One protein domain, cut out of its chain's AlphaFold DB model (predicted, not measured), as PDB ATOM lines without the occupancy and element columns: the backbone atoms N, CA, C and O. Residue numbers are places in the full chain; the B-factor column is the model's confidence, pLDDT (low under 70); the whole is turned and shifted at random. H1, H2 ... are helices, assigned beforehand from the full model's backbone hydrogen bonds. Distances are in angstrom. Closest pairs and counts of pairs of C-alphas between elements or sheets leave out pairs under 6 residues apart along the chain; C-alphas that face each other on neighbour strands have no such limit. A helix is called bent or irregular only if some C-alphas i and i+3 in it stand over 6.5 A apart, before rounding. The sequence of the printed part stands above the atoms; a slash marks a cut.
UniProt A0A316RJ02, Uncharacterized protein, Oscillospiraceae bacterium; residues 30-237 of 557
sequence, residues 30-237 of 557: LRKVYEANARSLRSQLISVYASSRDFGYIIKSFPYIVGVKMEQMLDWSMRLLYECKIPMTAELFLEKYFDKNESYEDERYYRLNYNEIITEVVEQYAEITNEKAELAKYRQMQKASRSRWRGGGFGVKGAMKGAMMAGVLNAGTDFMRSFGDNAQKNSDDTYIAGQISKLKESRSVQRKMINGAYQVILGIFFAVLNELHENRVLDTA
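Overview. This is residues 30 to 237 of the 557 residues of an uncharacterized protein of Oscillospiraceae bacterium (UniProt A0A316RJ02). This is an elongated bundle of helices in which three long helices, H1, H2 and H9, run side by side as a triangle, and the shorter H4, H5, H7 and H8 extend it toward the other end. H6 packs along H2, the short H3 lies crosswise beside H2, and residues 102 to 107, in the long link after H3, stick out. The 208 printed residues include nine named helices, H1 to H9 in chain order, and no named strand: the class is all helix. The whole is compact, with a radius of gyration of the C-alphas of 18.3 A, and spans 60 by 34 by 32 A.

Along the chain. H1, residues 30 to 51, is 32.4 A long and begins at C-alpha 30 (-30.405, -45.051, -2.374). H2, residues 55 to 83, is 42.2 A long and only just irregular: C-alphas 60 and 63 are 6.9 A apart. H3 is residues 90 to 97. H4, residues 114 to 128, is 22.3 A long and only just irregular: C-alphas 117 and 120 are 7.0 A apart. H5 is residues 132 to 146, H6 155 to 166, H7 173 to 186 and H8 190 to 201. H9, residues 203 to 230, is 38.9 A long, has a kink of 31 degrees near residue 214 and ends at C-alpha 230 (-15.256, -39.891, -2.338).

Arrangement. H2 is the hub, touching seven helices. H1 and H2 form a helical hairpin at a shallow tilt of 15 degrees, the closest C-alphas being Tyr 49 and Ile 58, 6.4 A apart. H9 touches H2 the same way at 12 degrees, closest at C-alphas Val 66 and Ala 213, 6.2 A. With residues 210 to 221 alone, H9 touches H1, closest at C-alphas Ala 38 and Tyr 214, 4.8 A. H3 only just touches H2, with 3 pairs of C-alphas within 8 A, about perpendicular at 79 degrees; Leu 74 and Ala 90 are closest, 6.3 A. H4 and H5 form a helical hairpin, closest at C-alphas Ala 126 and Leu 135, 6.4 A. H6 touches H2 with residues 160 to 165 alone, closest at C-alphas Gly 67 and Met 164, 7.1 A. H7 touches H2, closest at C-alphas Gly 56 and Phe 179, 4.9 A. H8 touches H4, closest at C-alphas Ile 128 and Ile 192, 6.4 A. H1 and H5 are apart. Every O i to N i+4 pair is within hydrogen-bond range in H3, H5, H6 and H8, against 17 of 18 in H1, 23 of 25 in H2, 9 of 11 in H4, 6 of 10 in H7 and 23 of 24 in H9.

Size, cuts and confidence. The C-alphas of Asp 188 and Arg 232, 60.7 A apart, are the farthest pair. The printed part has no cut, and its one long link joins H3 to H4. Mean pLDDT is 77.5 for the printed part; 63 residues are under 70, among them 99 to 109 and 140 to 187.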
ATOM      1  N   LEU A  30     -31.212 -44.497  -3.453       92.50
ATOM      2  CA  LEU A  30     -30.405 -45.051  -2.374       92.50
ATOM      3  C   LEU A  30     -31.087 -44.826  -1.021       92.50
ATOM      4  O   LEU A  30     -31.303 -45.779  -0.271       92.50
ATOM      5  N   ARG A  31     -31.502 -43.587  -0.730       92.56
ATOM      6  CA  ARG A  31     -32.143 -43.228   0.538       92.56
ATOM      7  C   ARG A  31     -33.408 -44.040   0.795       92.56
ATOM      8  O   ARG A  31     -33.603 -44.464   1.929       92.56
ATOM      9  N   LYS A  32     -34.217 -44.342  -0.229       92.62
ATOM     10  CA  LYS A  32     -35.425 -45.183  -0.098       92.62
ATOM     11  C   LYS A  32     -35.143 -46.530   0.571       92.62
ATOM     12  O   LYS A  32     -35.940 -46.967   1.397       92.62
ATOM     13  N   VAL A  33     -34.022 -47.175   0.242       93.25
ATOM     14  CA  VAL A  33     -33.662 -48.491   0.798       93.25
ATOM     15  C   VAL A  33     -33.392 -48.398   2.301       93.25
ATOM     16  O   VAL A  33     -33.899 -49.209   3.082       93.25
ATOM     17  N   TYR A  34     -32.626 -47.390   2.723       94.50
ATOM     18  CA  TYR A  34     -32.302 -47.181   4.135       94.50
ATOM     19  C   TYR A  34     -33.496 -46.660   4.925       94.50
ATOM     20  O   TYR A  34     -33.741 -47.133   6.028       94.50
ATOM     21  N   GLU A  35     -34.276 -45.749   4.349       91.25
ATOM     22  CA  GLU A  35     -35.495 -45.197   4.938       91.25
ATOM     23  C   GLU A  35     -36.518 -46.311   5.224       91.25
ATOM     24  O   GLU A  35     -37.043 -46.402   6.336       91.25
ATOM     25  N   ALA A  36     -36.737 -47.232   4.276       89.38
ATOM     26  CA  ALA A  36     -37.609 -48.391   4.473       89.38
ATOM     27  C   ALA A  36     -37.132 -49.289   5.630       89.38
ATOM     28  O   ALA A  36     -37.929 -49.712   6.471       89.38
ATOM     29  N   ASN A  37     -35.824 -49.542   5.721       93.25
ATOM     30  CA  ASN A  37     -35.243 -50.359   6.787       93.25
ATOM     31  C   ASN A  37     -35.253 -49.662   8.154       93.25
ATOM     32  O   ASN A  37     -35.548 -50.305   9.164       93.25
ATOM     33  N   ALA A  38     -34.992 -48.356   8.190       93.06
ATOM     34  CA  ALA A  38     -35.061 -47.533   9.392       93.06
ATOM     35  C   ALA A  38     -36.497 -47.475   9.935       93.06
ATOM     36  O   ALA A  38     -36.716 -47.608  11.141       93.06
ATOM     37  N   ARG A  39     -37.496 -47.347   9.055       87.00
ATOM     38  CA  ARG A  39     -38.918 -47.374   9.436       87.00
ATOM     39  C   ARG A  39     -39.369 -48.754   9.890       87.00
ATOM     40  O   ARG A  39     -40.040 -48.848  10.908       87.00
ATOM     41  N   SER A  40     -38.946 -49.821   9.210       90.12
ATOM     42  CA  SER A  40     -39.207 -51.194   9.662       90.12
ATOM     43  C   SER A  40     -38.672 -51.427  11.082       90.12
ATOM     44  O   SER A  40     -39.397 -51.931  11.940       90.12
ATOM     45  N   LEU A  41     -37.446 -50.974  11.367       93.81
ATOM     46  CA  LEU A  41     -36.864 -51.005  12.713       93.81
ATOM     47  C   LEU A  41     -37.686 -50.189  13.716       93.81
ATOM     48  O   LEU A  41     -37.985 -50.668  14.809       93.81
ATOM     49  N   ARG A  42     -38.084 -48.973  13.333       91.94
ATOM     50  CA  ARG A  42     -38.934 -48.102  14.149       91.94
ATOM     51  C   ARG A  42     -40.246 -48.793  14.527       91.94
ATOM     52  O   ARG A  42     -40.591 -48.799  15.705       91.94
ATOM     53  N   SER A  43     -40.943 -49.406  13.570       89.06
ATOM     54  CA  SER A  43     -42.207 -50.117  13.810       89.06
ATOM     55  C   SER A  43     -42.027 -51.338  14.711       89.06
ATOM     56  O   SER A  43     -42.828 -51.539  15.622       89.06
ATOM     57  N   GLN A  44     -40.952 -52.114  14.528       92.69
ATOM     58  CA  GLN A  44     -40.626 -53.232  15.424       92.69
ATOM     59  C   GLN A  44     -40.410 -52.753  16.865       92.69
ATOM     60  O   GLN A  44     -40.966 -53.326  17.798       92.69
ATOM     61  N   LEU A  45     -39.655 -51.666  17.053       93.25
ATOM     62  CA  LEU A  45     -39.415 -51.097  18.378       93.25
ATOM     63  C   LEU A  45     -40.692 -50.520  19.002       93.25
ATOM     64  O   LEU A  45     -40.924 -50.750  20.184       93.25
ATOM     65  N   ILE A  46     -41.535 -49.823  18.229       91.88
ATOM     66  CA  ILE A  46     -42.854 -49.349  18.688       91.88
ATOM     67  C   ILE A  46     -43.705 -50.530  19.161       91.88
ATOM     68  O   ILE A  46     -44.276 -50.464  20.247       91.88
ATOM     69  N   SER A  47     -43.756 -51.611  18.377       90.75
ATOM     70  CA  SER A  47     -44.515 -52.818  18.714       90.75
ATOM     71  C   SER A  47     -44.042 -53.428  20.035       90.75
ATOM     72  O   SER A  47     -44.862 -53.620  20.927       90.75
ATOM     73  N   VAL A  48     -42.729 -53.615  20.213       91.19
ATOM     74  CA  VAL A  48     -42.139 -54.130  21.464       91.19
ATOM     75  C   VAL A  48     -42.456 -53.226  22.656       91.19
ATOM     76  O   VAL A  48     -42.786 -53.710  23.741       91.19
ATOM     77  N   TYR A  49     -42.385 -51.909  22.464       91.50
ATOM     78  CA  TYR A  49     -42.677 -50.934  23.513       91.50
ATOM     79  C   TYR A  49     -44.156 -50.958  23.933       91.50
ATOM     80  O   TYR A  49     -44.466 -50.820  25.117       91.50
ATOM     81  N   ALA A  50     -45.062 -51.136  22.966       88.75
ATOM     82  CA  ALA A  50     -46.504 -51.188  23.184       88.75
ATOM     83  C   ALA A  50     -46.965 -52.528  23.780       88.75
ATOM     84  O   ALA A  50     -47.850 -52.544  24.635       88.75
ATOM     85  N   SER A  51     -46.370 -53.647  23.356       88.94
ATOM     86  CA  SER A  51     -46.777 -54.989  23.784       88.94
ATOM     87  C   SER A  51     -46.174 -55.411  25.126       88.94
ATOM     88  O   SER A  51     -46.762 -56.236  25.824       88.94
ATOM     89  N   SER A  52     -45.011 -54.870  25.508       86.25
ATOM     90  CA  SER A  52     -44.354 -55.236  26.765       86.25
ATOM     91  C   SER A  52     -44.858 -54.399  27.937       86.25
ATOM     92  O   SER A  52     -44.850 -53.165  27.900       86.25
ATOM     93  N   ARG A  53     -45.240 -55.060  29.034       82.06
ATOM     94  CA  ARG A  53     -45.459 -54.395  30.331       82.06
ATOM     95  C   ARG A  53     -44.148 -54.143  31.071       82.06
ATOM     96  O   ARG A  53     -44.041 -53.127  31.746       82.06
ATOM     97  N   ASP A  54     -43.162 -55.013  30.873       86.19
ATOM     98  CA  ASP A  54     -41.850 -54.936  31.503       86.19
ATOM     99  C   ASP A  54     -40.905 -54.018  30.711       86.19
ATOM    100  O   ASP A  54     -40.596 -54.258  29.538       86.19
ATOM    101  N   PHE A  55     -40.446 -52.950  31.365       88.50
ATOM    102  CA  PHE A  55     -39.482 -52.018  30.789       88.50
ATOM    103  C   PHE A  55     -38.050 -52.577  30.778       88.50
ATOM    104  O   PHE A  55     -37.290 -52.267  29.859       88.50
ATOM    105  N   GLY A  56     -37.701 -53.466  31.714       84.56
ATOM    106  CA  GLY A  56     -36.425 -54.184  31.715       84.56
ATOM    107  C   GLY A  56     -36.267 -55.043  30.459       84.56
ATOM    108  O   GLY A  56     -35.243 -54.965  29.775       84.56
ATOM    109  N   TYR A  57     -37.318 -55.769  30.066       84.94
ATOM    110  CA  TYR A  57     -37.368 -56.487  28.788       84.94
ATOM    111  C   TYR A  57     -37.154 -55.576  27.567       84.94
ATOM    112  O   TYR A  57     -36.432 -55.952  26.638       84.94
ATOM    113  N   ILE A  58     -37.748 -54.378  27.559       88.88
ATOM    114  CA  ILE A  58     -37.584 -53.405  26.467       88.88
ATOM    115  C   ILE A  58     -36.112 -52.974  26.355       88.88
ATOM    116  O   ILE A  58     -35.540 -53.035  25.263       88.88
ATOM    117  N   ILE A  59     -35.484 -52.599  27.476       85.62
ATOM    118  CA  ILE A  59     -34.063 -52.216  27.550       85.62
ATOM    119  C   ILE A  59     -33.168 -53.363  27.060       85.62
ATOM    120  O   ILE A  59     -32.278 -53.157  26.234       85.62
ATOM    121  N   LYS A  60     -33.436 -54.590  27.513       80.19
ATOM    122  CA  LYS A  60     -32.680 -55.790  27.134       80.19
ATOM    123  C   LYS A  60     -32.787 -56.120  25.645       80.19
ATOM    124  O   LYS A  60     -31.807 -56.537  25.030       80.19
ATOM    125  N   SER A  61     -33.972 -55.951  25.062       84.19
ATOM    126  CA  SER A  61     -34.254 -56.341  23.674       84.19
ATOM    127  C   SER A  61     -33.772 -55.307  22.657       84.19
ATOM    128  O   SER A  61     -33.384 -55.671  21.547       84.19
ATOM    129  N   PHE A  62     -33.748 -54.026  23.030       87.44
ATOM    130  CA  PHE A  62     -33.329 -52.920  22.168       87.44
ATOM    131  C   PHE A  62     -31.995 -53.147  21.423       87.44
ATOM    132  O   PHE A  62     -32.003 -53.100  20.190       87.44
ATOM    133  N   PRO A  63     -30.857 -53.437  22.091       82.25
ATOM    134  CA  PRO A  63     -29.566 -53.588  21.413       82.25
ATOM    135  C   PRO A  63     -29.552 -54.778  20.448       82.25
ATOM    136  O   PRO A  63     -28.879 -54.727  19.422       82.25
ATOM    137  N   TYR A  64     -30.323 -55.833  20.735       81.00
ATOM    138  CA  TYR A  64     -30.463 -56.976  19.836       81.00
ATOM    139  C   TYR A  64     -31.223 -56.593  18.563       81.00
ATOM    140  O   TYR A  64     -30.740 -56.840  17.459       81.00
ATOM    141  N   ILE A  65     -32.380 -55.941  18.712       88.94
ATOM    142  CA  ILE A  65     -33.230 -55.527  17.588       88.94
ATOM    143  C   ILE A  65     -32.471 -54.553  16.671       88.94
ATOM    144  O   ILE A  65     -32.440 -54.741  15.452       88.94
ATOM    145  N   VAL A  66     -31.808 -53.548  17.252       88.50
ATOM    146  CA  VAL A  66     -31.012 -52.568  16.494       88.50
ATOM    147  C   VAL A  66     -29.794 -53.228  15.849       88.50
ATOM    148  O   VAL A  66     -29.558 -53.025  14.659       88.50
ATOM    149  N   GLY A  67     -29.054 -54.055  16.594       83.56
ATOM    150  CA  GLY A  67     -27.851 -54.730  16.103       83.56
ATOM    151  C   GLY A  67     -28.122 -55.642  14.907       83.56
ATOM    152  O   GLY A  67     -27.407 -55.566  13.912       83.56
ATOM    153  N   VAL A  68     -29.197 -56.439  14.952       86.31
ATOM    154  CA  VAL A  68     -29.604 -57.303  13.829       86.31
ATOM    155  C   VAL A  68     -29.926 -56.475  12.585       86.31
ATOM    156  O   VAL A  68     -29.489 -56.819  11.485       86.31
ATOM    157  N   LYS A  69     -30.670 -55.371  12.729       91.31
ATOM    158  CA  LYS A  69     -30.987 -54.517  11.577       91.31
ATOM    159  C   LYS A  69     -29.743 -53.818  11.027       91.31
ATOM    160  O   LYS A  69     -29.592 -53.724   9.812       91.31
ATOM    161  N   MET A  70     -28.854 -53.350  11.896       88.88
ATOM    162  CA  MET A  70     -27.596 -52.731  11.488       88.88
ATOM    163  C   MET A  70     -26.700 -53.719  10.732       88.88
ATOM    164  O   MET A  70     -26.194 -53.364   9.674       88.88
ATOM    165  N   GLU A  71     -26.572 -54.966  11.195       85.88
ATOM    166  CA  GLU A  71     -25.840 -56.031  10.488       85.88
ATOM    167  C   GLU A  71     -26.408 -56.280   9.085       85.88
ATOM    168  O   GLU A  71     -25.650 -56.321   8.114       85.88
ATOM    169  N   GLN A  72     -27.735 -56.378   8.956       91.25
ATOM    170  CA  GLN A  72     -28.392 -56.521   7.652       91.25
ATOM    171  C   GLN A  72     -28.052 -55.355   6.717       91.25
ATOM    172  O   GLN A  72     -27.735 -55.569   5.546       91.25
ATOM    173  N   MET A  73     -28.099 -54.126   7.235       94.62
ATOM    174  CA  MET A  73     -27.819 -52.936   6.434       94.62
ATOM    175  C   MET A  73     -26.345 -52.790   6.085       94.62
ATOM    176  O   MET A  73     -26.045 -52.336   4.985       94.62
ATOM    177  N   LEU A  74     -25.425 -53.197   6.957       92.00
ATOM    178  CA  LEU A  74     -23.996 -53.220   6.653       92.00
ATOM    179  C   LEU A  74     -23.679 -54.261   5.579       92.00
ATOM    180  O   LEU A  74     -23.011 -53.914   4.614       92.00
ATOM    181  N   ASP A  75     -24.203 -55.489   5.675       90.56
ATOM    182  CA  ASP A  75     -24.004 -56.515   4.636       90.56
ATOM    183  C   ASP A  75     -24.506 -56.027   3.271       90.56
ATOM    184  O   ASP A  75     -23.779 -56.091   2.279       90.56
ATOM    185  N   TRP A  76     -25.715 -55.456   3.233       95.38
ATOM    186  CA  TRP A  76     -26.264 -54.862   2.016       95.38
ATOM    187  C   TRP A  76     -25.385 -53.722   1.482       95.38
ATOM    188  O   TRP A  76     -25.068 -53.683   0.295       95.38
ATOM    189  N   SER A  77     -24.933 -52.830   2.368       96.25
ATOM    190  CA  SER A  77     -24.078 -51.692   2.013       96.25
ATOM    191  C   SER A  77     -22.736 -52.139   1.437       96.25
ATOM    192  O   SER A  77     -22.278 -51.580   0.447       96.25
ATOM    193  N   MET A  78     -22.100 -53.156   2.024       95.12
ATOM    194  CA  MET A  78     -20.809 -53.654   1.541       95.12
ATOM    195  C   MET A  78     -20.948 -54.328   0.175       95.12
ATOM    196  O   MET A  78     -20.080 -54.155  -0.677       95.12
ATOM    197  N   ARG A  79     -22.055 -55.045  -0.070       95.38
ATOM    198  CA  ARG A  79     -22.367 -55.581  -1.406       95.38
ATOM    199  C   ARG A  79     -22.534 -54.466  -2.431       95.38
ATOM    200  O   ARG A  79     -21.926 -54.549  -3.490       95.38
ATOM    201  N   LEU A  80     -23.284 -53.413  -2.094       95.69
ATOM    202  CA  LEU A  80     -23.444 -52.246  -2.963       95.69
ATOM    203  C   LEU A  80     -22.086 -51.607  -3.290       95.69
ATOM    204  O   LEU A  80     -21.771 -51.396  -4.458       95.69
ATOM    205  N   LEU A  81     -21.261 -51.326  -2.277       96.12
ATOM    206  CA  LEU A  81     -19.932 -50.741  -2.483       96.12
ATOM    207  C   LEU A  81     -19.051 -51.644  -3.358       96.12
ATOM    208  O   LEU A  81     -18.409 -51.159  -4.290       96.12
ATOM    209  N   TYR A  82     -19.087 -52.961  -3.139       95.19
ATOM    210  CA  TYR A  82     -18.375 -53.934  -3.967       95.19
ATOM    211  C   TYR A  82     -18.854 -53.940  -5.430       95.19
ATOM    212  O   TYR A  82     -18.033 -53.959  -6.353       95.19
ATOM    213  N   GLU A  83     -20.167 -53.880  -5.670       95.06
ATOM    214  CA  GLU A  83     -20.750 -53.746  -7.013       95.06
ATOM    215  C   GLU A  83     -20.285 -52.453  -7.700       95.06
ATOM    216  O   GLU A  83     -19.949 -52.469  -8.887       95.06
ATOM    217  N   CYS A  84     -20.148 -51.372  -6.929       94.31
ATOM    218  CA  CYS A  84     -19.572 -50.094  -7.348       94.31
ATOM    219  C   CYS A  84     -18.036 -50.096  -7.466       94.31
ATOM    220  O   CYS A  84     -17.453 -49.050  -7.739       94.31
ATOM    221  N   LYS A  85     -17.373 -51.250  -7.301       96.19
ATOM    222  CA  LYS A  85     -15.907 -51.415  -7.356       96.19
ATOM    223  C   LYS A  85     -15.144 -50.673  -6.253       96.19
ATOM    224  O   LYS A  85     -13.955 -50.406  -6.410       96.19
ATOM    225  N   ILE A  86     -15.799 -50.409  -5.127       95.75
ATOM    226  CA  ILE A  86     -15.194 -49.840  -3.923       95.75
ATOM    227  C   ILE A  86     -14.907 -50.996  -2.951       95.75
ATOM    228  O   ILE A  86     -15.845 -51.572  -2.391       95.75
ATOM    229  N   PRO A  87     -13.635 -51.391  -2.751       91.50
ATOM    230  CA  PRO A  87     -13.299 -52.455  -1.815       91.50
ATOM    231  C   PRO A  87     -13.481 -51.951  -0.379       91.50
ATOM    232  O   PRO A  87     -12.661 -51.198   0.136       91.50
ATOM    233  N   MET A  88     -14.556 -52.387   0.276       91.50
ATOM    234  CA  MET A  88     -14.859 -52.030   1.658       91.50
ATOM    235  C   MET A  88     -15.340 -53.259   2.430       91.50
ATOM    236  O   MET A  88     -16.205 -54.002   1.963       91.50
ATOM    237  N   THR A  89     -14.780 -53.478   3.619       87.38
ATOM    238  CA  THR A  89     -15.276 -54.476   4.575       87.38
ATOM    239  C   THR A  89     -16.077 -53.783   5.671       87.38
ATOM    240  O   THR A  89     -15.847 -52.613   5.968       87.38
ATOM    241  N   ALA A  90     -16.994 -54.507   6.319       84.62
ATOM    242  CA  ALA A  90     -17.768 -53.944   7.426       84.62
ATOM    243  C   ALA A  90     -16.874 -53.489   8.598       84.62
ATOM    244  O   ALA A  90     -17.176 -52.489   9.237       84.62
ATOM    245  N   GLU A  91     -15.763 -54.189   8.854       78.50
ATOM    246  CA  GLU A  91     -14.790 -53.824   9.894       78.50
ATOM    247  C   GLU A  91     -14.123 -52.478   9.589       78.50
ATOM    248  O   GLU A  91     -14.175 -51.573  10.418       78.50
ATOM    249  N   LEU A  92     -13.590 -52.310   8.373       83.81
ATOM    250  CA  LEU A  92     -12.964 -51.056   7.951       83.81
ATOM    251  C   LEU A  92     -13.975 -49.903   7.902       83.81
ATOM    252  O   LEU A  92     -13.668 -48.780   8.296       83.81
ATOM    253  N   PHE A  93     -15.200 -50.183   7.451       87.38
ATOM    254  CA  PHE A  93     -16.277 -49.200   7.425       87.38
ATOM    255  C   PHE A  93     -16.607 -48.696   8.834       87.38
ATOM    256  O   PHE A  93     -16.703 -47.492   9.061       87.38
ATOM    257  N   LEU A  94     -16.745 -49.602   9.804       82.50
ATOM    258  CA  LEU A  94     -17.009 -49.220  11.189       82.50
ATOM    259  C   LEU A  94     -15.806 -48.501  11.808       82.50
ATOM    260  O   LEU A  94     -16.010 -47.479  12.449       82.50
ATOM    261  N   GLU A  95     -14.566 -48.914  11.544       77.81
ATOM    262  CA  GLU A  95     -13.383 -48.155  11.984       77.81
ATOM    263  C   GLU A  95     -13.392 -46.713  11.446       77.81
ATOM    264  O   GLU A  95     -13.080 -45.771  12.176       77.81
ATOM    265  N   LYS A  96     -13.811 -46.511  10.190       83.31
ATOM    266  CA  LYS A  96     -13.859 -45.183   9.565       83.31
ATOM    267  C   LYS A  96     -14.998 -44.305  10.086       83.31
ATOM    268  O   LYS A  96     -14.839 -43.085  10.078       83.31
ATOM    269  N   TYR A  97     -16.135 -44.871  10.492       84.00
ATOM    270  CA  TYR A  97     -17.362 -44.094  10.738       84.00
ATOM    271  C   TYR A  97     -17.981 -44.241  12.132       84.00
ATOM    272  O   TYR A  97     -18.821 -43.419  12.488       84.00
ATOM    273  N   PHE A  98     -17.610 -45.249  12.924       76.38
ATOM    274  CA  PHE A  98     -18.278 -45.554  14.194       76.38
ATOM    275  C   PHE A  98     -17.949 -44.552  15.310       76.38
ATOM    276  O   PHE A  98     -18.857 -44.127  16.019       76.38
ATOM    277  N   ASP A  99     -16.676 -44.158  15.436       63.72
ATOM    278  CA  ASP A  99     -16.164 -43.300  16.520       63.72
ATOM    279  C   ASP A  99     -15.803 -41.873  16.061       63.72
ATOM    280  O   ASP A  99     -15.142 -41.140  16.797       63.72
ATOM    281  N   LYS A 100     -16.212 -41.440  14.858       65.38
ATOM    282  CA  LYS A 100     -16.030 -40.045  14.406       65.38
ATOM    283  C   LYS A 100     -16.939 -39.110  15.222       65.38
ATOM    284  O   LYS A 100     -18.006 -38.712  14.765       65.38
ATOM    285  N   ASN A 101     -16.496 -38.822  16.449       50.00
ATOM    286  CA  ASN A 101     -17.239 -38.166  17.524       50.00
ATOM    287  C   ASN A 101     -16.602 -36.860  18.038       50.00
ATOM    288  O   ASN A 101     -17.229 -36.205  18.865       50.00
ATOM    289  N   GLU A 102     -15.431 -36.425  17.554       40.75
ATOM    290  CA  GLU A 102     -14.833 -35.130  17.935       40.75
ATOM    291  C   GLU A 102     -14.254 -34.394  16.703       40.75
ATOM    292  O   GLU A 102     -13.639 -34.995  15.827       40.75
ATOM    293  N   SER A 103     -14.564 -33.097  16.617       40.28
ATOM    294  CA  SER A 103     -14.545 -32.168  15.468       40.28
ATOM    295  C   SER A 103     -13.200 -31.907  14.769       40.28
ATOM    296  O   SER A 103     -12.177 -31.863  15.439       40.28
ATOM    297  N   TYR A 104     -13.215 -31.558  13.472       41.66
ATOM    298  CA  TYR A 104     -13.064 -30.184  12.935       41.66
ATOM    299  C   TYR A 104     -13.082 -30.212  11.386       41.66
ATOM    300  O   TYR A 104     -12.581 -31.146  10.770       41.66
ATOM    301  N   GLU A 105     -13.686 -29.174  10.800       39.97
ATOM    302  CA  GLU A 105     -13.690 -28.743   9.384       39.97
ATOM    303  C   GLU A 105     -14.770 -29.261   8.404       39.97
ATOM    304  O   GLU A 105     -15.132 -28.468   7.544       39.97
ATOM    305  N   ASP A 106     -15.381 -30.454   8.548       43.28
ATOM    306  CA  ASP A 106     -16.316 -30.966   7.497       43.28
ATOM    307  C   ASP A 106     -17.660 -31.601   7.977       43.28
ATOM    308  O   ASP A 106     -18.308 -32.368   7.268       43.28
ATOM    309  N   GLU A 107     -18.094 -31.293   9.208       51.00
ATOM    310  CA  GLU A 107     -19.481 -31.394   9.740       51.00
ATOM    311  C   GLU A 107     -20.385 -32.618   9.402       51.00
ATOM    312  O   GLU A 107     -21.609 -32.482   9.321       51.00
ATOM    313  N   ARG A 108     -19.873 -33.855   9.293       55.56
ATOM    314  CA  ARG A 108     -20.754 -35.049   9.191       55.56
ATOM    315  C   ARG A 108     -20.615 -36.012  10.368       55.56
ATOM    316  O   ARG A 108     -19.699 -36.825  10.425       55.56
ATOM    317  N   TYR A 109     -21.580 -35.939  11.288       65.50
ATOM    318  CA  TYR A 109     -21.765 -36.901  12.380       65.50
ATOM    319  C   TYR A 109     -22.535 -38.137  11.897       65.50
ATOM    320  O   TYR A 109     -23.723 -38.055  11.570       65.50
ATOM    321  N   TYR A 110     -21.890 -39.303  11.931       72.06
ATOM    322  CA  TYR A 110     -22.516 -40.586  11.613       72.06
ATOM    323  C   TYR A 110     -22.931 -41.260  12.926       72.06
ATOM    324  O   TYR A 110     -22.113 -41.840  13.628       72.06
ATOM    325  N   ARG A 111     -24.213 -41.145  13.300       76.88
ATOM    326  CA  ARG A 111     -24.775 -41.622  14.585       76.88
ATOM    327  C   ARG A 111     -24.894 -43.155  14.663       76.88
ATOM    328  O   ARG A 111     -25.975 -43.682  14.907       76.88
ATOM    329  N   LEU A 112     -23.800 -43.877  14.418       80.44
ATOM    330  CA  LEU A 112     -23.763 -45.342  14.340       80.44
ATOM    331  C   LEU A 112     -23.730 -46.019  15.718       80.44
ATOM    332  O   LEU A 112     -24.152 -47.169  15.857       80.44
ATOM    333  N   ASN A 113     -23.254 -45.313  16.747       78.44
ATOM    334  CA  ASN A 113     -23.100 -45.862  18.086       78.44
ATOM    335  C   ASN A 113     -24.430 -45.891  18.859       78.44
ATOM    336  O   ASN A 113     -24.738 -45.003  19.657       78.44
ATOM    337  N   TYR A 114     -25.218 -46.953  18.680       78.00
ATOM    338  CA  TYR A 114     -26.486 -47.102  19.403       78.00
ATOM    339  C   TYR A 114     -26.334 -47.271  20.919       78.00
ATOM    340  O   TYR A 114     -27.319 -47.124  21.645       78.00
ATOM    341  N   ASN A 115     -25.128 -47.550  21.425       75.00
ATOM    342  CA  ASN A 115     -24.912 -47.631  22.866       75.00
ATOM    343  C   ASN A 115     -25.127 -46.266  23.526       75.00
ATOM    344  O   ASN A 115     -25.748 -46.207  24.582       75.00
ATOM    345  N   GLU A 116     -24.726 -45.161  22.888       75.62
ATOM    346  CA  GLU A 116     -24.973 -43.801  23.401       75.62
ATOM    347  C   GLU A 116     -26.465 -43.501  23.577       75.62
ATOM    348  O   GLU A 116     -26.857 -42.788  24.499       75.62
ATOM    349  N   ILE A 117     -27.311 -44.100  22.738       79.88
ATOM    350  CA  ILE A 117     -28.763 -43.918  22.793       79.88
ATOM    351  C   ILE A 117     -29.349 -44.571  24.050       79.88
ATOM    352  O   ILE A 117     -30.172 -43.958  24.731       79.88
ATOM    353  N   ILE A 118     -28.937 -45.804  24.355       80.31
ATOM    354  CA  ILE A 118     -29.520 -46.607  25.439       80.31
ATOM    355  C   ILE A 118     -28.830 -46.411  26.797       80.31
ATOM    356  O   ILE A 118     -29.459 -46.654  27.823       80.31
ATOM    357  N   THR A 119     -27.579 -45.938  26.827       79.94
ATOM    358  CA  THR A 119     -26.791 -45.772  28.069       79.94
ATOM    359  C   THR A 119     -27.545 -44.978  29.123       79.94
ATOM    360  O   THR A 119     -27.695 -45.436  30.247       79.94
ATOM    361  N   GLU A 120     -28.066 -43.815  28.745       82.75
ATOM    362  CA  GLU A 120     -28.766 -42.931  29.677       82.75
ATOM    363  C   GLU A 120     -30.054 -43.571  30.219       82.75
ATOM    364  O   GLU A 120     -30.413 -43.389  31.378       82.75
ATOM    365  N   VAL A 121     -30.742 -44.371  29.398       87.12
ATOM    366  CA  VAL A 121     -31.959 -45.086  29.806       87.12
ATOM    367  C   VAL A 121     -31.620 -46.214  30.784       87.12
ATOM    368  O   VAL A 121     -32.320 -46.405  31.777       87.12
ATOM    369  N   VAL A 122     -30.525 -46.934  30.526       84.81
ATOM    370  CA  VAL A 122     -29.982 -47.965  31.421       84.81
ATOM    371  C   VAL A 122     -29.557 -47.361  32.759       84.81
ATOM    372  O   VAL A 122     -29.827 -47.954  33.798       84.81
ATOM    373  N   GLU A 123     -28.930 -46.185  32.744       84.56
ATOM    374  CA  GLU A 123     -28.530 -45.450  33.948       84.56
ATOM    375  C   GLU A 123     -29.740 -45.056  34.796       84.56
ATOM    376  O   GLU A 123     -29.788 -45.407  35.973       84.56
ATOM    377  N   GLN A 124     -30.754 -44.430  34.189       88.62
ATOM    378  CA  GLN A 124     -31.991 -44.056  34.886       88.62
ATOM    379  C   GLN A 124     -32.716 -45.278  35.465       88.62
ATOM    380  O   GLN A 124     -33.210 -45.232  36.590       88.62
ATOM    381  N   TYR A 125     -32.758 -46.392  34.727       87.00
ATOM    382  CA  TYR A 125     -33.349 -47.632  35.226       87.00
ATOM    383  C   TYR A 125     -32.566 -48.190  36.421       87.00
ATOM    384  O   TYR A 125     -33.157 -48.479  37.458       87.00
ATOM    385  N   ALA A 126     -31.241 -48.298  36.301       83.62
ATOM    386  CA  ALA A 126     -30.388 -48.835  37.357       83.62
ATOM    387  C   ALA A 126     -30.405 -47.972  38.629       83.62
ATOM    388  O   ALA A 126     -30.286 -48.502  39.733       83.62
ATOM    389  N   GLU A 127     -30.570 -46.654  38.501       86.00
ATOM    390  CA  GLU A 127     -30.759 -45.751  39.641       86.00
ATOM    391  C   GLU A 127     -32.062 -46.043  40.393       86.00
ATOM    392  O   GLU A 127     -32.045 -46.131  41.622       86.00
ATOM    393  N   ILE A 128     -33.165 -46.262  39.671       86.75
ATOM    394  CA  ILE A 128     -34.474 -46.605  40.249       86.75
ATOM    395  C   ILE A 128     -34.431 -47.967  40.956       86.75
ATOM    396  O   ILE A 128     -35.007 -48.119  42.031       86.75
ATOM    397  N   THR A 129     -33.733 -48.947  40.379       82.62
ATOM    398  CA  THR A 129     -33.635 -50.309  40.930       82.62
ATOM    399  C   THR A 129     -32.473 -50.497  41.909       82.62
ATOM    400  O   THR A 129     -32.270 -51.598  42.413       82.62
ATOM    401  N   ASN A 130     -31.710 -49.435  42.201       78.75
ATOM    402  CA  ASN A 130     -30.521 -49.439  43.062       78.75
ATOM    403  C   ASN A 130     -29.408 -50.422  42.619       78.75
ATOM    404  O   ASN A 130     -28.652 -50.956  43.432       78.75
ATOM    405  N   GLU A 131     -29.247 -50.611  41.311       74.06
ATOM    406  CA  GLU A 131     -28.310 -51.556  40.682       74.06
ATOM    407  C   GLU A 131     -26.938 -50.917  40.390       74.06
ATOM    408  O   GLU A 131     -26.382 -51.003  39.294       74.06
ATOM    409  N   LYS A 132     -26.357 -50.225  41.380       71.44
ATOM    410  CA  LYS A 132     -25.137 -49.409  41.190       71.44
ATOM    411  C   LYS A 132     -23.893 -50.222  40.805       71.44
ATOM    412  O   LYS A 132     -23.081 -49.757  40.004       71.44
ATOM    413  N   ALA A 133     -23.725 -51.417  41.375       68.62
ATOM    414  CA  ALA A 133     -22.586 -52.297  41.081       68.62
ATOM    415  C   ALA A 133     -22.659 -52.848  39.650       68.62
ATOM    416  O   ALA A 133     -21.670 -52.880  38.916       68.62
ATOM    417  N   GLU A 134     -23.866 -53.215  39.250       69.31
ATOM    418  CA  GLU A 134     -24.222 -53.676  37.922       69.31
ATOM    419  C   GLU A 134     -24.022 -52.545  36.888       69.31
ATOM    420  O   GLU A 134     -23.360 -52.740  35.864       69.31
ATOM    421  N   LEU A 135     -24.436 -51.311  37.196       71.88
ATOM    422  CA  LEU A 135     -24.209 -50.156  36.321       71.88
ATOM    423  C   LEU A 135     -22.716 -49.839  36.118       71.88
ATOM    424  O   LEU A 135     -22.290 -49.454  35.025       71.88
ATOM    425  N   ALA A 136     -21.892 -50.013  37.155       73.00
ATOM    426  CA  ALA A 136     -20.447 -49.830  37.051       73.00
ATOM    427  C   ALA A 136     -19.810 -50.849  36.088       73.00
ATOM    428  O   ALA A 136     -18.961 -50.469  35.274       73.00
ATOM    429  N   LYS A 137     -20.258 -52.114  36.127       69.06
ATOM    430  CA  LYS A 137     -19.846 -53.155  35.170       69.06
ATOM    431  C   LYS A 137     -20.247 -52.777  33.746       69.06
ATOM    432  O   LYS A 137     -19.398 -52.793  32.857       69.06
ATOM    433  N   TYR A 138     -21.491 -52.344  33.544       69.75
ATOM    434  CA  TYR A 138     -21.982 -51.880  32.245       69.75
ATOM    435  C   TYR A 138     -21.128 -50.737  31.667       69.75
ATOM    436  O   TYR A 138     -20.666 -50.816  30.527       69.75
ATOM    437  N   ARG A 139     -20.815 -49.708  32.468       71.50
ATOM    438  CA  ARG A 139     -19.951 -48.585  32.048       71.50
ATOM    439  C   ARG A 139     -18.524 -49.024  31.705       71.50
ATOM    440  O   ARG A 139     -17.943 -48.518  30.744       71.50
ATOM    441  N   GLN A 140     -17.936 -49.950  32.467       68.62
ATOM    442  CA  GLN A 140     -16.613 -50.507  32.147       68.62
ATOM    443  C   GLN A 140     -16.632 -51.283  30.825       68.62
ATOM    444  O   GLN A 140     -15.712 -51.142  30.018       68.62
ATOM    445  N   MET A 141     -17.695 -52.046  30.570       64.50
ATOM    446  CA  MET A 141     -17.859 -52.807  29.331       64.50
ATOM    447  C   MET A 141     -18.012 -51.897  28.116       64.50
ATOM    448  O   MET A 141     -17.361 -52.138  27.103       64.50
ATOM    449  N   GLN A 142     -18.786 -50.817  28.229       63.69
ATOM    450  CA  GLN A 142     -18.894 -49.822  27.162       63.69
ATOM    451  C   GLN A 142     -17.561 -49.144  26.841       63.69
ATOM    452  O   GLN A 142     -17.239 -48.915  25.676       63.69
ATOM    453  N   LYS A 143     -16.757 -48.830  27.864       66.12
ATOM    454  CA  LYS A 143     -15.401 -48.303  27.654       66.12
ATOM    455  C   LYS A 143     -14.524 -49.322  26.929       66.12
ATOM    456  O   LYS A 143     -13.834 -48.965  25.982       66.12
ATOM    457  N   ALA A 144     -14.600 -50.593  27.322       59.56
ATOM    458  CA  ALA A 144     -13.838 -51.667  26.694       59.56
ATOM    459  C   ALA A 144     -14.294 -51.984  25.256       59.56
ATOM    460  O   ALA A 144     -13.470 -52.413  24.450       59.56
ATOM    461  N   SER A 145     -15.573 -51.783  24.912       56.25
ATOM    462  CA  SER A 145     -16.080 -51.997  23.548       56.25
ATOM    463  C   SER A 145     -15.647 -50.902  22.573       56.25
ATOM    464  O   SER A 145     -15.436 -51.207  21.406       56.25
ATOM    465  N   ARG A 146     -15.437 -49.661  23.042       56.81
ATOM    466  CA  ARG A 146     -14.899 -48.558  22.215       56.81
ATOM    467  C   ARG A 146     -13.468 -48.825  21.731       56.81
ATOM    468  O   ARG A 146     -13.081 -48.399  20.657       56.81
ATOM    469  N   SER A 147     -12.672 -49.569  22.500       47.91
ATOM    470  CA  SER A 147     -11.251 -49.816  22.198       47.91
ATOM    471  C   SER A 147     -10.971 -51.087  21.378       47.91
ATOM    472  O   SER A 147      -9.810 -51.416  21.149       47.91
ATOM    473  N   ARG A 148     -12.002 -51.845  20.976       50.09
ATOM    474  CA  ARG A 148     -11.874 -53.245  20.516       50.09
ATOM    475  C   ARG A 148     -12.227 -53.498  19.047       50.09
ATOM    476  O   ARG A 148     -12.457 -54.643  18.670       50.09
ATOM    477  N   TRP A 149     -12.207 -52.469  18.205       52.16
ATOM    478  CA  TRP A 149     -12.440 -52.616  16.762       52.16
ATOM    479  C   TRP A 149     -11.328 -53.365  16.014       52.16
ATOM    480  O   TRP A 149     -11.534 -53.758  14.875       52.16
ATOM    481  N   ARG A 150     -10.173 -53.614  16.650       43.41
ATOM    482  CA  ARG A 150      -9.036 -54.327  16.052       43.41
ATOM    483  C   ARG A 150      -8.842 -55.702  16.700       43.41
ATOM    484  O   ARG A 150      -8.418 -55.781  17.851       43.41
ATOM    485  N   GLY A 151      -9.087 -56.786  15.952       39.81
ATOM    486  CA  GLY A 151      -8.431 -58.080  16.222       39.81
ATOM    487  C   GLY A 151      -9.280 -59.280  16.669       39.81
ATOM    488  O   GLY A 151      -8.780 -60.120  17.417       39.81
ATOM    489  N   GLY A 152     -10.531 -59.428  16.222       40.69
ATOM    490  CA  GLY A 152     -11.319 -60.649  16.463       40.69
ATOM    491  C   GLY A 152     -11.324 -61.601  15.262       40.69
ATOM    492  O   GLY A 152     -12.140 -61.430  14.366       40.69
ATOM    493  N   GLY A 153     -10.467 -62.628  15.246       38.69
ATOM    494  CA  GLY A 153     -10.299 -63.607  14.149       38.69
ATOM    495  C   GLY A 153     -11.476 -64.562  13.859       38.69
ATOM    496  O   GLY A 153     -11.248 -65.734  13.582       38.69
ATOM    497  N   PHE A 154     -12.730 -64.097  13.910       39.47
ATOM    498  CA  PHE A 154     -13.951 -64.912  13.765       39.47
ATOM    499  C   PHE A 154     -14.676 -64.749  12.412       39.47
ATOM    500  O   PHE A 154     -15.832 -65.151  12.266       39.47
ATOM    501  N   GLY A 155     -14.015 -64.163  11.408       49.34
ATOM    502  CA  GLY A 155     -14.644 -63.787  10.137       49.34
ATOM    503  C   GLY A 155     -15.601 -62.593  10.282       49.34
ATOM    504  O   GLY A 155     -16.010 -62.237  11.385       49.34
ATOM    505  N   VAL A 156     -15.974 -61.962   9.163       48.06
ATOM    506  CA  VAL A 156     -16.700 -60.669   9.128       48.06
ATOM    507  C   VAL A 156     -17.981 -60.674   9.984       48.06
ATOM    508  O   VAL A 156     -18.225 -59.736  10.739       48.06
ATOM    509  N   LYS A 157     -18.763 -61.765   9.947       49.25
ATOM    510  CA  LYS A 157     -19.989 -61.920  10.757       49.25
ATOM    511  C   LYS A 157     -19.707 -62.093  12.255       49.25
ATOM    512  O   LYS A 157     -20.435 -61.560  13.088       49.25
ATOM    513  N   GLY A 158     -18.648 -62.820  12.615       49.50
ATOM    514  CA  GLY A 158     -18.269 -63.068  14.009       49.50
ATOM    515  C   GLY A 158     -17.613 -61.859  14.678       49.50
ATOM    516  O   GLY A 158     -17.885 -61.591  15.846       49.50
ATOM    517  N   ALA A 159     -16.815 -61.093  13.931       52.72
ATOM    518  CA  ALA A 159     -16.189 -59.858  14.398       52.72
ATOM    519  C   ALA A 159     -17.210 -58.725  14.584       52.72
ATOM    520  O   ALA A 159     -17.147 -58.024  15.584       52.72
ATOM    521  N   MET A 160     -18.199 -58.591  13.694       51.19
ATOM    522  CA  MET A 160     -19.241 -57.561  13.800       51.19
ATOM    523  C   MET A 160     -20.229 -57.858  14.937       51.19
ATOM    524  O   MET A 160     -20.479 -57.001  15.785       51.19
ATOM    525  N   LYS A 161     -20.706 -59.108  15.037       49.94
ATOM    526  CA  LYS A 161     -21.521 -59.573  16.169       49.94
ATOM    527  C   LYS A 161     -20.731 -59.494  17.479       49.94
ATOM    528  O   LYS A 161     -21.250 -59.025  18.482       49.94
ATOM    529  N   GLY A 162     -19.457 -59.876  17.467       48.69
ATOM    530  CA  GLY A 162     -18.546 -59.755  18.602       48.69
ATOM    531  C   GLY A 162     -18.287 -58.307  19.020       48.69
ATOM    532  O   GLY A 162     -18.437 -57.994  20.182       48.69
ATOM    533  N   ALA A 163     -17.957 -57.383  18.127       49.19
ATOM    534  CA  ALA A 163     -17.597 -56.009  18.492       49.19
ATOM    535  C   ALA A 163     -18.819 -55.156  18.870       49.19
ATOM    536  O   ALA A 163     -18.784 -54.434  19.866       49.19
ATOM    537  N   MET A 164     -19.926 -55.290  18.132       53.47
ATOM    538  CA  MET A 164     -21.144 -54.511  18.373       53.47
ATOM    539  C   MET A 164     -21.979 -55.085  19.520       53.47
ATOM    540  O   MET A 164     -22.501 -54.330  20.341       53.47
ATOM    541  N   MET A 165     -22.072 -56.418  19.628       50.91
ATOM    542  CA  MET A 165     -22.782 -57.049  20.736       50.91
ATOM    543  C   MET A 165     -21.902 -57.345  21.958       50.91
ATOM    544  O   MET A 165     -22.474 -57.375  23.035       50.91
ATOM    545  N   ALA A 166     -20.573 -57.538  21.918       47.44
ATOM    546  CA  ALA A 166     -19.840 -57.973  23.132       47.44
ATOM    547  C   ALA A 166     -19.773 -56.928  24.251       47.44
ATOM    548  O   ALA A 166     -19.639 -57.330  25.407       47.44
ATOM    549  N   GLY A 167     -19.934 -55.634  23.950       45.84
ATOM    550  CA  GLY A 167     -20.103 -54.607  24.985       45.84
ATOM    551  C   GLY A 167     -21.365 -54.806  25.838       45.84
ATOM    552  O   GLY A 167     -21.392 -54.381  26.987       45.84
ATOM    553  N   VAL A 168     -22.387 -55.494  25.306       49.81
ATOM    554  CA  VAL A 168     -23.711 -55.666  25.937       49.81
ATOM    555  C   VAL A 168     -24.093 -57.139  26.182       49.81
ATOM    556  O   VAL A 168     -24.720 -57.443  27.189       49.81
ATOM    557  N   LEU A 169     -23.710 -58.078  25.309       47.91
ATOM    558  CA  LEU A 169     -24.216 -59.456  25.269       47.91
ATOM    559  C   LEU A 169     -23.248 -60.537  25.752       47.91
ATOM    560  O   LEU A 169     -23.751 -61.548  26.225       47.91
ATOM    561  N   ASN A 170     -21.921 -60.370  25.653       44.69
ATOM    562  CA  ASN A 170     -20.968 -61.402  26.112       44.69
ATOM    563  C   ASN A 170     -20.358 -61.092  27.486       44.69
ATOM    564  O   ASN A 170     -20.069 -62.014  28.237       44.69
ATOM    565  N   ALA A 171     -20.172 -59.813  27.826       45.28
ATOM    566  CA  ALA A 171     -19.725 -59.396  29.158       45.28
ATOM    567  C   ALA A 171     -20.887 -58.877  30.028       45.28
ATOM    568  O   ALA A 171     -20.858 -59.028  31.243       45.28
ATOM    569  N   GLY A 172     -21.932 -58.318  29.405       45.94
ATOM    570  CA  GLY A 172     -23.113 -57.765  30.075       45.94
ATOM    571  C   GLY A 172     -24.299 -58.725  30.172       45.94
ATOM    572  O   GLY A 172     -25.384 -58.278  30.524       45.94
ATOM    573  N   THR A 173     -24.146 -60.020  29.862       54.75
ATOM    574  CA  THR A 173     -25.255 -60.986  29.962       54.75
ATOM    575  C   THR A 173     -25.801 -61.052  31.382       54.75
ATOM    576  O   THR A 173     -27.012 -61.124  31.544       54.75
ATOM    577  N   ASP A 174     -24.935 -60.990  32.396       56.25
ATOM    578  CA  ASP A 174     -25.344 -61.029  33.804       56.25
ATOM    579  C   ASP A 174     -26.014 -59.718  34.236       56.25
ATOM    580  O   ASP A 174     -27.053 -59.752  34.891       56.25
ATOM    581  N   PHE A 175     -25.511 -58.579  33.743       62.00
ATOM    582  CA  PHE A 175     -26.144 -57.269  33.905       62.00
ATOM    583  C   PHE A 175     -27.531 -57.233  33.245       62.00
ATOM    584  O   PHE A 175     -28.524 -56.964  33.891       62.00
ATOM    585  N   MET A 176     -27.652 -57.584  31.964       61.75
ATOM    586  CA  MET A 176     -28.933 -57.578  31.243       61.75
ATOM    587  C   MET A 176     -29.887 -58.706  31.676       61.75
ATOM    588  O   MET A 176     -31.094 -58.613  31.446       61.75
ATOM    589  N   ARG A 177     -29.388 -59.792  32.285       65.81
ATOM    590  CA  ARG A 177     -30.225 -60.799  32.965       65.81
ATOM    591  C   ARG A 177     -30.853 -60.219  34.226       65.81
ATOM    592  O   ARG A 177     -32.056 -60.406  34.392       65.81
ATOM    593  N   SER A 178     -30.103 -59.448  35.020       64.94
ATOM    594  CA  SER A 178     -30.630 -58.847  36.251       64.94
ATOM    595  C   SER A 178     -31.835 -57.937  35.990       64.94
ATOM    596  O   SER A 178     -32.740 -57.883  36.808       64.94
ATOM    597  N   PHE A 179     -31.947 -57.314  34.812       68.12
ATOM    598  CA  PHE A 179     -33.109 -56.489  34.447       68.12
ATOM    599  C   PHE A 179     -34.391 -57.318  34.275       68.12
ATOM    600  O   PHE A 179     -35.475 -56.805  34.528       68.12
ATOM    601  N   GLY A 180     -34.283 -58.586  33.859       62.69
ATOM    602  CA  GLY A 180     -35.426 -59.501  33.751       62.69
ATOM    603  C   GLY A 180     -35.780 -60.156  35.086       62.69
ATOM    604  O   GLY A 180     -36.948 -60.190  35.461       62.69
ATOM    605  N   ASP A 181     -34.773 -60.610  35.834       66.38
ATOM    606  CA  ASP A 181     -34.979 -61.274  37.129       66.38
ATOM    607  C   ASP A 181     -35.462 -60.276  38.200       66.38
ATOM    608  O   ASP A 181     -36.332 -60.584  39.018       66.38
ATOM    609  N   ASN A 182     -34.969 -59.034  38.156       62.91
ATOM    610  CA  ASN A 182     -35.401 -57.977  39.065       62.91
ATOM    611  C   ASN A 182     -36.708 -57.312  38.642       62.91
ATOM    612  O   ASN A 182     -37.358 -56.733  39.501       62.91
ATOM    613  N   ALA A 183     -37.140 -57.388  37.378       60.69
ATOM    614  CA  ALA A 183     -38.463 -56.884  36.996       60.69
ATOM    615  C   ALA A 183     -39.575 -57.571  37.807       60.69
ATOM    616  O   ALA A 183     -40.506 -56.908  38.259       60.69
ATOM    617  N   GLN A 184     -39.424 -58.874  38.062       61.66
ATOM    618  CA  GLN A 184     -40.343 -59.656  38.888       61.66
ATOM    619  C   GLN A 184     -40.232 -59.324  40.385       61.66
ATOM    620  O   GLN A 184     -41.227 -59.333  41.094       61.66
ATOM    621  N   LYS A 185     -39.037 -58.976  40.875       67.06
ATOM    622  CA  LYS A 185     -38.829 -58.523  42.261       67.06
ATOM    623  C   LYS A 185     -39.340 -57.096  42.496       67.06
ATOM    624  O   LYS A 185     -39.888 -56.787  43.546       67.06
ATOM    625  N   ASN A 186     -39.162 -56.223  41.511       67.06
ATOM    626  CA  ASN A 186     -39.531 -54.814  41.564       67.06
ATOM    627  C   ASN A 186     -41.029 -54.600  41.339       67.06
ATOM    628  O   ASN A 186     -41.541 -53.566  41.751       67.06
ATOM    629  N   SER A 187     -41.740 -55.548  40.713       61.66
ATOM    630  CA  SER A 187     -43.205 -55.497  40.637       61.66
ATOM    631  C   SER A 187     -43.876 -55.633  42.001       61.66
ATOM    632  O   SER A 187     -44.981 -55.126  42.171       61.66
ATOM    633  N   ASP A 188     -43.204 -56.276  42.961       72.38
ATOM    634  CA  ASP A 188     -43.697 -56.420  44.333       72.38
ATOM    635  C   ASP A 188     -43.461 -55.142  45.165       72.38
ATOM    636  O   ASP A 188     -44.151 -54.914  46.161       72.38
ATOM    637  N   ASP A 189     -42.536 -54.269  44.743       82.50
ATOM    638  CA  ASP A 189     -42.306 -52.948  45.337       82.50
ATOM    639  C   ASP A 189     -43.074 -51.865  44.564       82.50
ATOM    640  O   ASP A 189     -42.651 -51.373  43.514       82.50
ATOM    641  N   THR A 190     -44.211 -51.443  45.117       84.44
ATOM    642  CA  THR A 190     -45.105 -50.450  44.504       84.44
ATOM    643  C   THR A 190     -44.417 -49.114  44.192       84.44
ATOM    644  O   THR A 190     -44.784 -48.450  43.217       84.44
ATOM    645  N   TYR A 191     -43.427 -48.689  44.988       86.62
ATOM    646  CA  TYR A 191     -42.704 -47.440  44.736       86.62
ATOM    647  C   TYR A 191     -41.775 -47.587  43.530       86.62
ATOM    648  O   TYR A 191     -41.827 -46.759  42.614       86.62
ATOM    649  N   ILE A 192     -40.973 -48.657  43.499       85.69
ATOM    650  CA  ILE A 192     -40.051 -48.942  42.391       85.69
ATOM    651  C   ILE A 192     -40.843 -49.177  41.099       85.69
ATOM    652  O   ILE A 192     -40.553 -48.542  40.081       85.69
ATOM    653  N   ALA A 193     -41.897 -49.998  41.141       84.75
ATOM    654  CA  ALA A 193     -42.788 -50.233  40.008       84.75
ATOM    655  C   ALA A 193     -43.379 -48.923  39.454       84.75
ATOM    656  O   ALA A 193     -43.399 -48.707  38.238       84.75
ATOM    657  N   GLY A 194     -43.793 -48.006  40.336       88.44
ATOM    658  CA  GLY A 194     -44.314 -46.695  39.951       88.44
ATOM    659  C   GLY A 194     -43.286 -45.806  39.238       88.44
ATOM    660  O   GLY A 194     -43.630 -45.126  38.269       88.44
ATOM    661  N   GLN A 195     -42.023 -45.811  39.672       92.81
ATOM    662  CA  GLN A 195     -40.948 -45.056  39.009       92.81
ATOM    663  C   GLN A 195     -40.565 -45.670  37.655       92.81
ATOM    664  O   GLN A 195     -40.392 -44.936  36.681       92.81
ATOM    665  N   ILE A 196     -40.515 -47.004  37.557       90.12
ATOM    666  CA  ILE A 196     -40.282 -47.707  36.286       90.12
ATOM    667  C   ILE A 196     -41.398 -47.390  35.279       90.12
ATOM    668  O   ILE A 196     -41.099 -47.112  34.115       90.12
ATOM    669  N   SER A 197     -42.668 -47.368  35.707       90.62
ATOM    670  CA  SER A 197     -43.789 -47.013  34.820       90.62
ATOM    671  C   SER A 197     -43.649 -45.593  34.278       90.62
ATOM    672  O   SER A 197     -43.754 -45.382  33.072       90.62
ATOM    673  N   LYS A 198     -43.306 -44.621  35.139       93.75
ATOM    674  CA  LYS A 198     -43.053 -43.231  34.718       93.75
ATOM    675  C   LYS A 198     -41.910 -43.129  33.713       93.75
ATOM    676  O   LYS A 198     -42.010 -42.374  32.745       93.75
ATOM    677  N   LEU A 199     -40.832 -43.882  33.929       92.25
ATOM    678  CA  LEU A 199     -39.690 -43.897  33.021       92.25
ATOM    679  C   LEU A 199     -40.077 -44.475  31.653       92.25
ATOM    680  O   LEU A 199     -39.755 -43.886  30.622       92.25
ATOM    681  N   LYS A 200     -40.832 -45.577  31.640       91.56
ATOM    682  CA  LYS A 200     -41.363 -46.187  30.416       91.56
ATOM    683  C   LYS A 200     -42.285 -45.228  29.657       91.56
ATOM    684  O   LYS A 200     -42.134 -45.084  28.447       91.56
ATOM    685  N   GLU A 201     -43.220 -44.582  30.351       92.06
ATOM    686  CA  GLU A 201     -44.219 -43.661  29.785       92.06
ATOM    687  C   GLU A 201     -43.631 -42.299  29.372       92.06
ATOM    688  O   GLU A 201     -44.298 -41.494  28.714       92.06
ATOM    689  N   SER A 202     -42.368 -42.029  29.712       94.06
ATOM    690  CA  SER A 202     -41.674 -40.811  29.308       94.06
ATOM    691  C   SER A 202     -41.553 -40.726  27.786       94.06
ATOM    692  O   SER A 202     -40.792 -41.459  27.148       94.06
ATOM    693  N   ARG A 203     -42.237 -39.734  27.196       90.88
ATOM    694  CA  ARG A 203     -42.124 -39.417  25.760       90.88
ATOM    695  C   ARG A 203     -40.679 -39.165  25.337       90.88
ATOM    696  O   ARG A 203     -40.320 -39.494  24.213       90.88
ATOM    697  N   SER A 204     -39.858 -38.583  26.215       90.50
ATOM    698  CA  SER A 204     -38.443 -38.322  25.928       90.50
ATOM    699  C   SER A 204     -37.661 -39.629  25.771       90.50
ATOM    700  O   SER A 204     -36.984 -39.814  24.763       90.50
ATOM    701  N   VAL A 205     -37.826 -40.568  26.707       91.62
ATOM    702  CA  VAL A 205     -37.160 -41.884  26.685       91.62
ATOM    703  C   VAL A 205     -37.612 -42.698  25.482       91.62
ATOM    704  O   VAL A 205     -36.781 -43.187  24.712       91.62
ATOM    705  N   GLN A 206     -38.925 -42.773  25.267       91.62
ATOM    706  CA  GLN A 206     -39.490 -43.480  24.126       91.62
ATOM    707  C   GLN A 206     -38.969 -42.894  22.804       91.62
ATOM    708  O   GLN A 206     -38.478 -43.632  21.948       91.62
ATOM    709  N   ARG A 207     -39.002 -41.562  22.647       88.06
ATOM    710  CA  ARG A 207     -38.472 -40.868  21.463       88.06
ATOM    711  C   ARG A 207     -36.980 -41.123  21.288       88.06
ATOM    712  O   ARG A 207     -36.553 -41.364  20.164       88.06
ATOM    713  N   LYS A 208     -36.193 -41.078  22.362       89.38
ATOM    714  CA  LYS A 208     -34.743 -41.289  22.322       89.38
ATOM    715  C   LYS A 208     -34.399 -42.680  21.817       89.38
ATOM    716  O   LYS A 208     -33.641 -42.791  20.860       89.38
ATOM    717  N   MET A 209     -35.005 -43.718  22.387       90.12
ATOM    718  CA  MET A 209     -34.768 -45.092  21.949       90.12
ATOM    719  C   MET A 209     -35.219 -45.301  20.500       90.12
ATOM    720  O   MET A 209     -34.433 -45.712  19.647       90.12
ATOM    721  N   ILE A 210     -36.474 -44.967  20.197       91.69
ATOM    722  CA  ILE A 210     -37.094 -45.276  18.905       91.69
ATOM    723  C   ILE A 210     -36.484 -44.436  17.774       91.69
ATOM    724  O   ILE A 210     -36.067 -44.985  16.752       91.69
ATOM    725  N   ASN A 211     -36.378 -43.113  17.946       87.62
ATOM    726  CA  ASN A 211     -35.791 -42.253  16.918       87.62
ATOM    727  C   ASN A 211     -34.267 -42.376  16.885       87.62
ATOM    728  O   ASN A 211     -33.684 -42.213  15.820       87.62
ATOM    729  N   GLY A 212     -33.606 -42.681  18.001       88.75
ATOM    730  CA  GLY A 212     -32.173 -42.955  18.001       88.75
ATOM    731  C   GLY A 212     -31.842 -44.156  17.115       88.75
ATOM    732  O   GLY A 212     -31.022 -44.039  16.210       88.75
ATOM    733  N   ALA A 213     -32.537 -45.280  17.305       90.81
ATOM    734  CA  ALA A 213     -32.371 -46.473  16.474       90.81
ATOM    735  C   ALA A 213     -32.617 -46.199  14.981       90.81
ATOM    736  O   ALA A 213     -31.876 -46.669  14.121       90.81
ATOM    737  N   TYR A 214     -33.634 -45.395  14.673       91.38
ATOM    738  CA  TYR A 214     -33.901 -44.930  13.315       91.38
ATOM    739  C   TYR A 214     -32.702 -44.172  12.712       91.38
ATOM    740  O   TYR A 214     -32.298 -44.436  11.579       91.38
ATOM    741  N   GLN A 215     -32.096 -43.267  13.486       89.12
ATOM    742  CA  GLN A 215     -30.946 -42.471  13.049       89.12
ATOM    743  C   GLN A 215     -29.673 -43.301  12.856       89.12
ATOM    744  O   GLN A 215     -28.839 -42.918  12.044       89.12
ATOM    745  N   VAL A 216     -29.533 -44.451  13.522       89.75
ATOM    746  CA  VAL A 216     -28.405 -45.375  13.296       89.75
ATOM    747  C   VAL A 216     -28.406 -45.880  11.857       89.75
ATOM    748  O   VAL A 216     -27.380 -45.835  11.183       89.75
ATOM    749  N   ILE A 217     -29.569 -46.293  11.343       93.44
ATOM    750  CA  ILE A 217     -29.691 -46.789   9.966       93.44
ATOM    751  C   ILE A 217     -29.459 -45.671   8.944       93.44
ATOM    752  O   ILE A 217     -28.783 -45.896   7.938       93.44
ATOM    753  N   LEU A 218     -29.946 -44.455   9.213       91.00
ATOM    754  CA  LEU A 218     -29.618 -43.297   8.374       91.00
ATOM    755  C   LEU A 218     -28.143 -42.886   8.480       91.00
ATOM    756  O   LEU A 218     -27.572 -42.417   7.502       91.00
ATOM    757  N   GLY A 219     -27.491 -43.109   9.619       90.62
ATOM    758  CA  GLY A 219     -26.048 -42.931   9.757       90.62
ATOM    759  C   GLY A 219     -25.274 -43.815   8.778       90.62
ATOM    760  O   GLY A 219     -24.340 -43.337   8.136       90.62
ATOM    761  N   ILE A 220     -25.703 -45.071   8.595       93.25
ATOM    762  CA  ILE A 220     -25.102 -45.984   7.609       93.25
ATOM    763  C   ILE A 220     -25.329 -45.444   6.196       93.25
ATOM    764  O   ILE A 220     -24.389 -45.418   5.407       93.25
ATOM    765  N   PHE A 221     -26.542 -44.968   5.891       93.88
ATOM    766  CA  PHE A 221     -26.842 -44.324   4.608       93.88
ATOM    767  C   PHE A 221     -25.872 -43.182   4.307       93.88
ATOM    768  O   PHE A 221     -25.263 -43.172   3.241       93.88
ATOM    769  N   PHE A 222     -25.702 -42.242   5.240       90.44
ATOM    770  CA  PHE A 222     -24.816 -41.101   5.029       90.44
ATOM    771  C   PHE A 222     -23.359 -41.535   4.861       90.44
ATOM    772  O   PHE A 222     -22.657 -40.975   4.025       90.44
ATOM    773  N   ALA A 223     -22.898 -42.534   5.616       91.69
ATOM    774  CA  ALA A 223     -21.531 -43.036   5.501       91.69
ATOM    775  C   ALA A 223     -21.292 -43.750   4.156       91.69
ATOM    776  O   ALA A 223     -20.260 -43.550   3.522       91.69
ATOM    777  N   VAL A 224     -22.270 -44.513   3.660       94.06
ATOM    778  CA  VAL A 224     -22.221 -45.116   2.317       94.06
ATOM    779  C   VAL A 224     -22.266 -44.050   1.230       94.06
ATOM    780  O   VAL A 224     -21.503 -44.125   0.271       94.06
ATOM    781  N   LEU A 225     -23.126 -43.043   1.379       91.62
ATOM    782  CA  LEU A 225     -23.188 -41.913   0.458       91.62
ATOM    783  C   LEU A 225     -21.832 -41.196   0.383       91.62
ATOM    784  O   LEU A 225     -21.368 -40.889  -0.711       91.62
ATOM    785  N   ASN A 226     -21.167 -41.009   1.527       90.62
ATOM    786  CA  ASN A 226     -19.828 -40.437   1.590       90.62
ATOM    787  C   ASN A 226     -18.799 -41.280   0.819       90.62
ATOM    788  O   ASN A 226     -18.068 -40.732   0.002       90.62
ATOM    789  N   GLU A 227     -18.787 -42.608   0.993       92.31
ATOM    790  CA  GLU A 227     -17.920 -43.496   0.197       92.31
ATOM    791  C   GLU A 227     -18.187 -43.378  -1.308       92.31
ATOM    792  O   GLU A 227     -17.254 -43.335  -2.111       92.31
ATOM    793  N   LEU A 228     -19.458 -43.306  -1.706       92.44
ATOM    794  CA  LEU A 228     -19.840 -43.183  -3.113       92.44
ATOM    795  C   LEU A 228     -19.413 -41.834  -3.712       92.44
ATOM    796  O   LEU A 228     -19.008 -41.801  -4.877       92.44
ATOM    797  N   HIS A 229     -19.463 -40.745  -2.940       89.44
ATOM    798  CA  HIS A 229     -18.962 -39.431  -3.358       89.44
ATOM    799  C   HIS A 229     -17.430 -39.398  -3.432       89.44
ATOM    800  O   HIS A 229     -16.880 -38.991  -4.456       89.44
ATOM    801  N   GLU A 230     -16.729 -39.865  -2.390       89.88
ATOM    802  CA  GLU A 230     -15.256 -39.891  -2.338       89.88
ATOM    803  C   GLU A 230     -14.664 -40.686  -3.513       89.88
ATOM    804  O   GLU A 230     -13.662 -40.285  -4.107       89.88
ATOM    805  N   ASN A 231     -15.332 -41.773  -3.909       91.56
ATOM    806  CA  ASN A 231     -14.932 -42.613  -5.038       91.56
ATOM    807  C   ASN A 231     -15.546 -42.179  -6.385       91.56
ATOM    808  O   ASN A 231     -15.393 -42.889  -7.380       91.56
ATOM    809  N   ARG A 232     -16.219 -41.019  -6.446       89.75
ATOM    810  CA  ARG A 232     -16.807 -40.425  -7.666       89.75
ATOM    811  C   ARG A 232     -17.794 -41.343  -8.402       89.75
ATOM    812  O   ARG A 232     -17.927 -41.269  -9.623       89.75
ATOM    813  N   VAL A 233     -18.486 -42.210  -7.665       87.06
ATOM    814  CA  VAL A 233     -19.542 -43.088  -8.197       87.06
ATOM    815  C   VAL A 233     -20.863 -42.331  -8.319       87.06
ATOM    816  O   VAL A 233     -21.616 -42.544  -9.270       87.06
ATOM    817  N   LEU A 234     -21.140 -41.437  -7.368       83.69
ATOM    818  CA  LEU A 234     -22.302 -40.553  -7.370       83.69
ATOM    819  C   LEU A 234     -21.870 -39.087  -7.432       83.69
ATOM    820  O   LEU A 234     -20.841 -38.715  -6.872       83.69
ATOM    821  N   ASP A 235     -22.682 -38.269  -8.104       75.19
ATOM    822  CA  ASP A 235     -22.585 -36.809  -8.036       75.19
ATOM    823  C   ASP A 235     -22.852 -36.337  -6.599       75.19
ATOM    824  O   ASP A 235     -23.636 -36.958  -5.882       75.19
ATOM    825  N   THR A 236     -22.258 -35.217  -6.191       76.88
ATOM    826  CA  THR A 236     -22.315 -34.669  -4.824       76.88
ATOM    827  C   THR A 236     -23.682 -34.085  -4.461       76.88
ATOM    828  O   THR A 236     -23.819 -33.331  -3.497       76.88
ATOM    829  N   ALA A 237     -24.710 -34.354  -5.263       83.25
ATOM    830  CA  ALA A 237     -26.036 -33.822  -5.057       83.25
ATOM    831  C   ALA A 237     -26.782 -34.566  -3.950       83.25
ATOM    832  O   ALA A 237     -27.277 -35.679  -4.121       83.25
TER     833      ALA A 237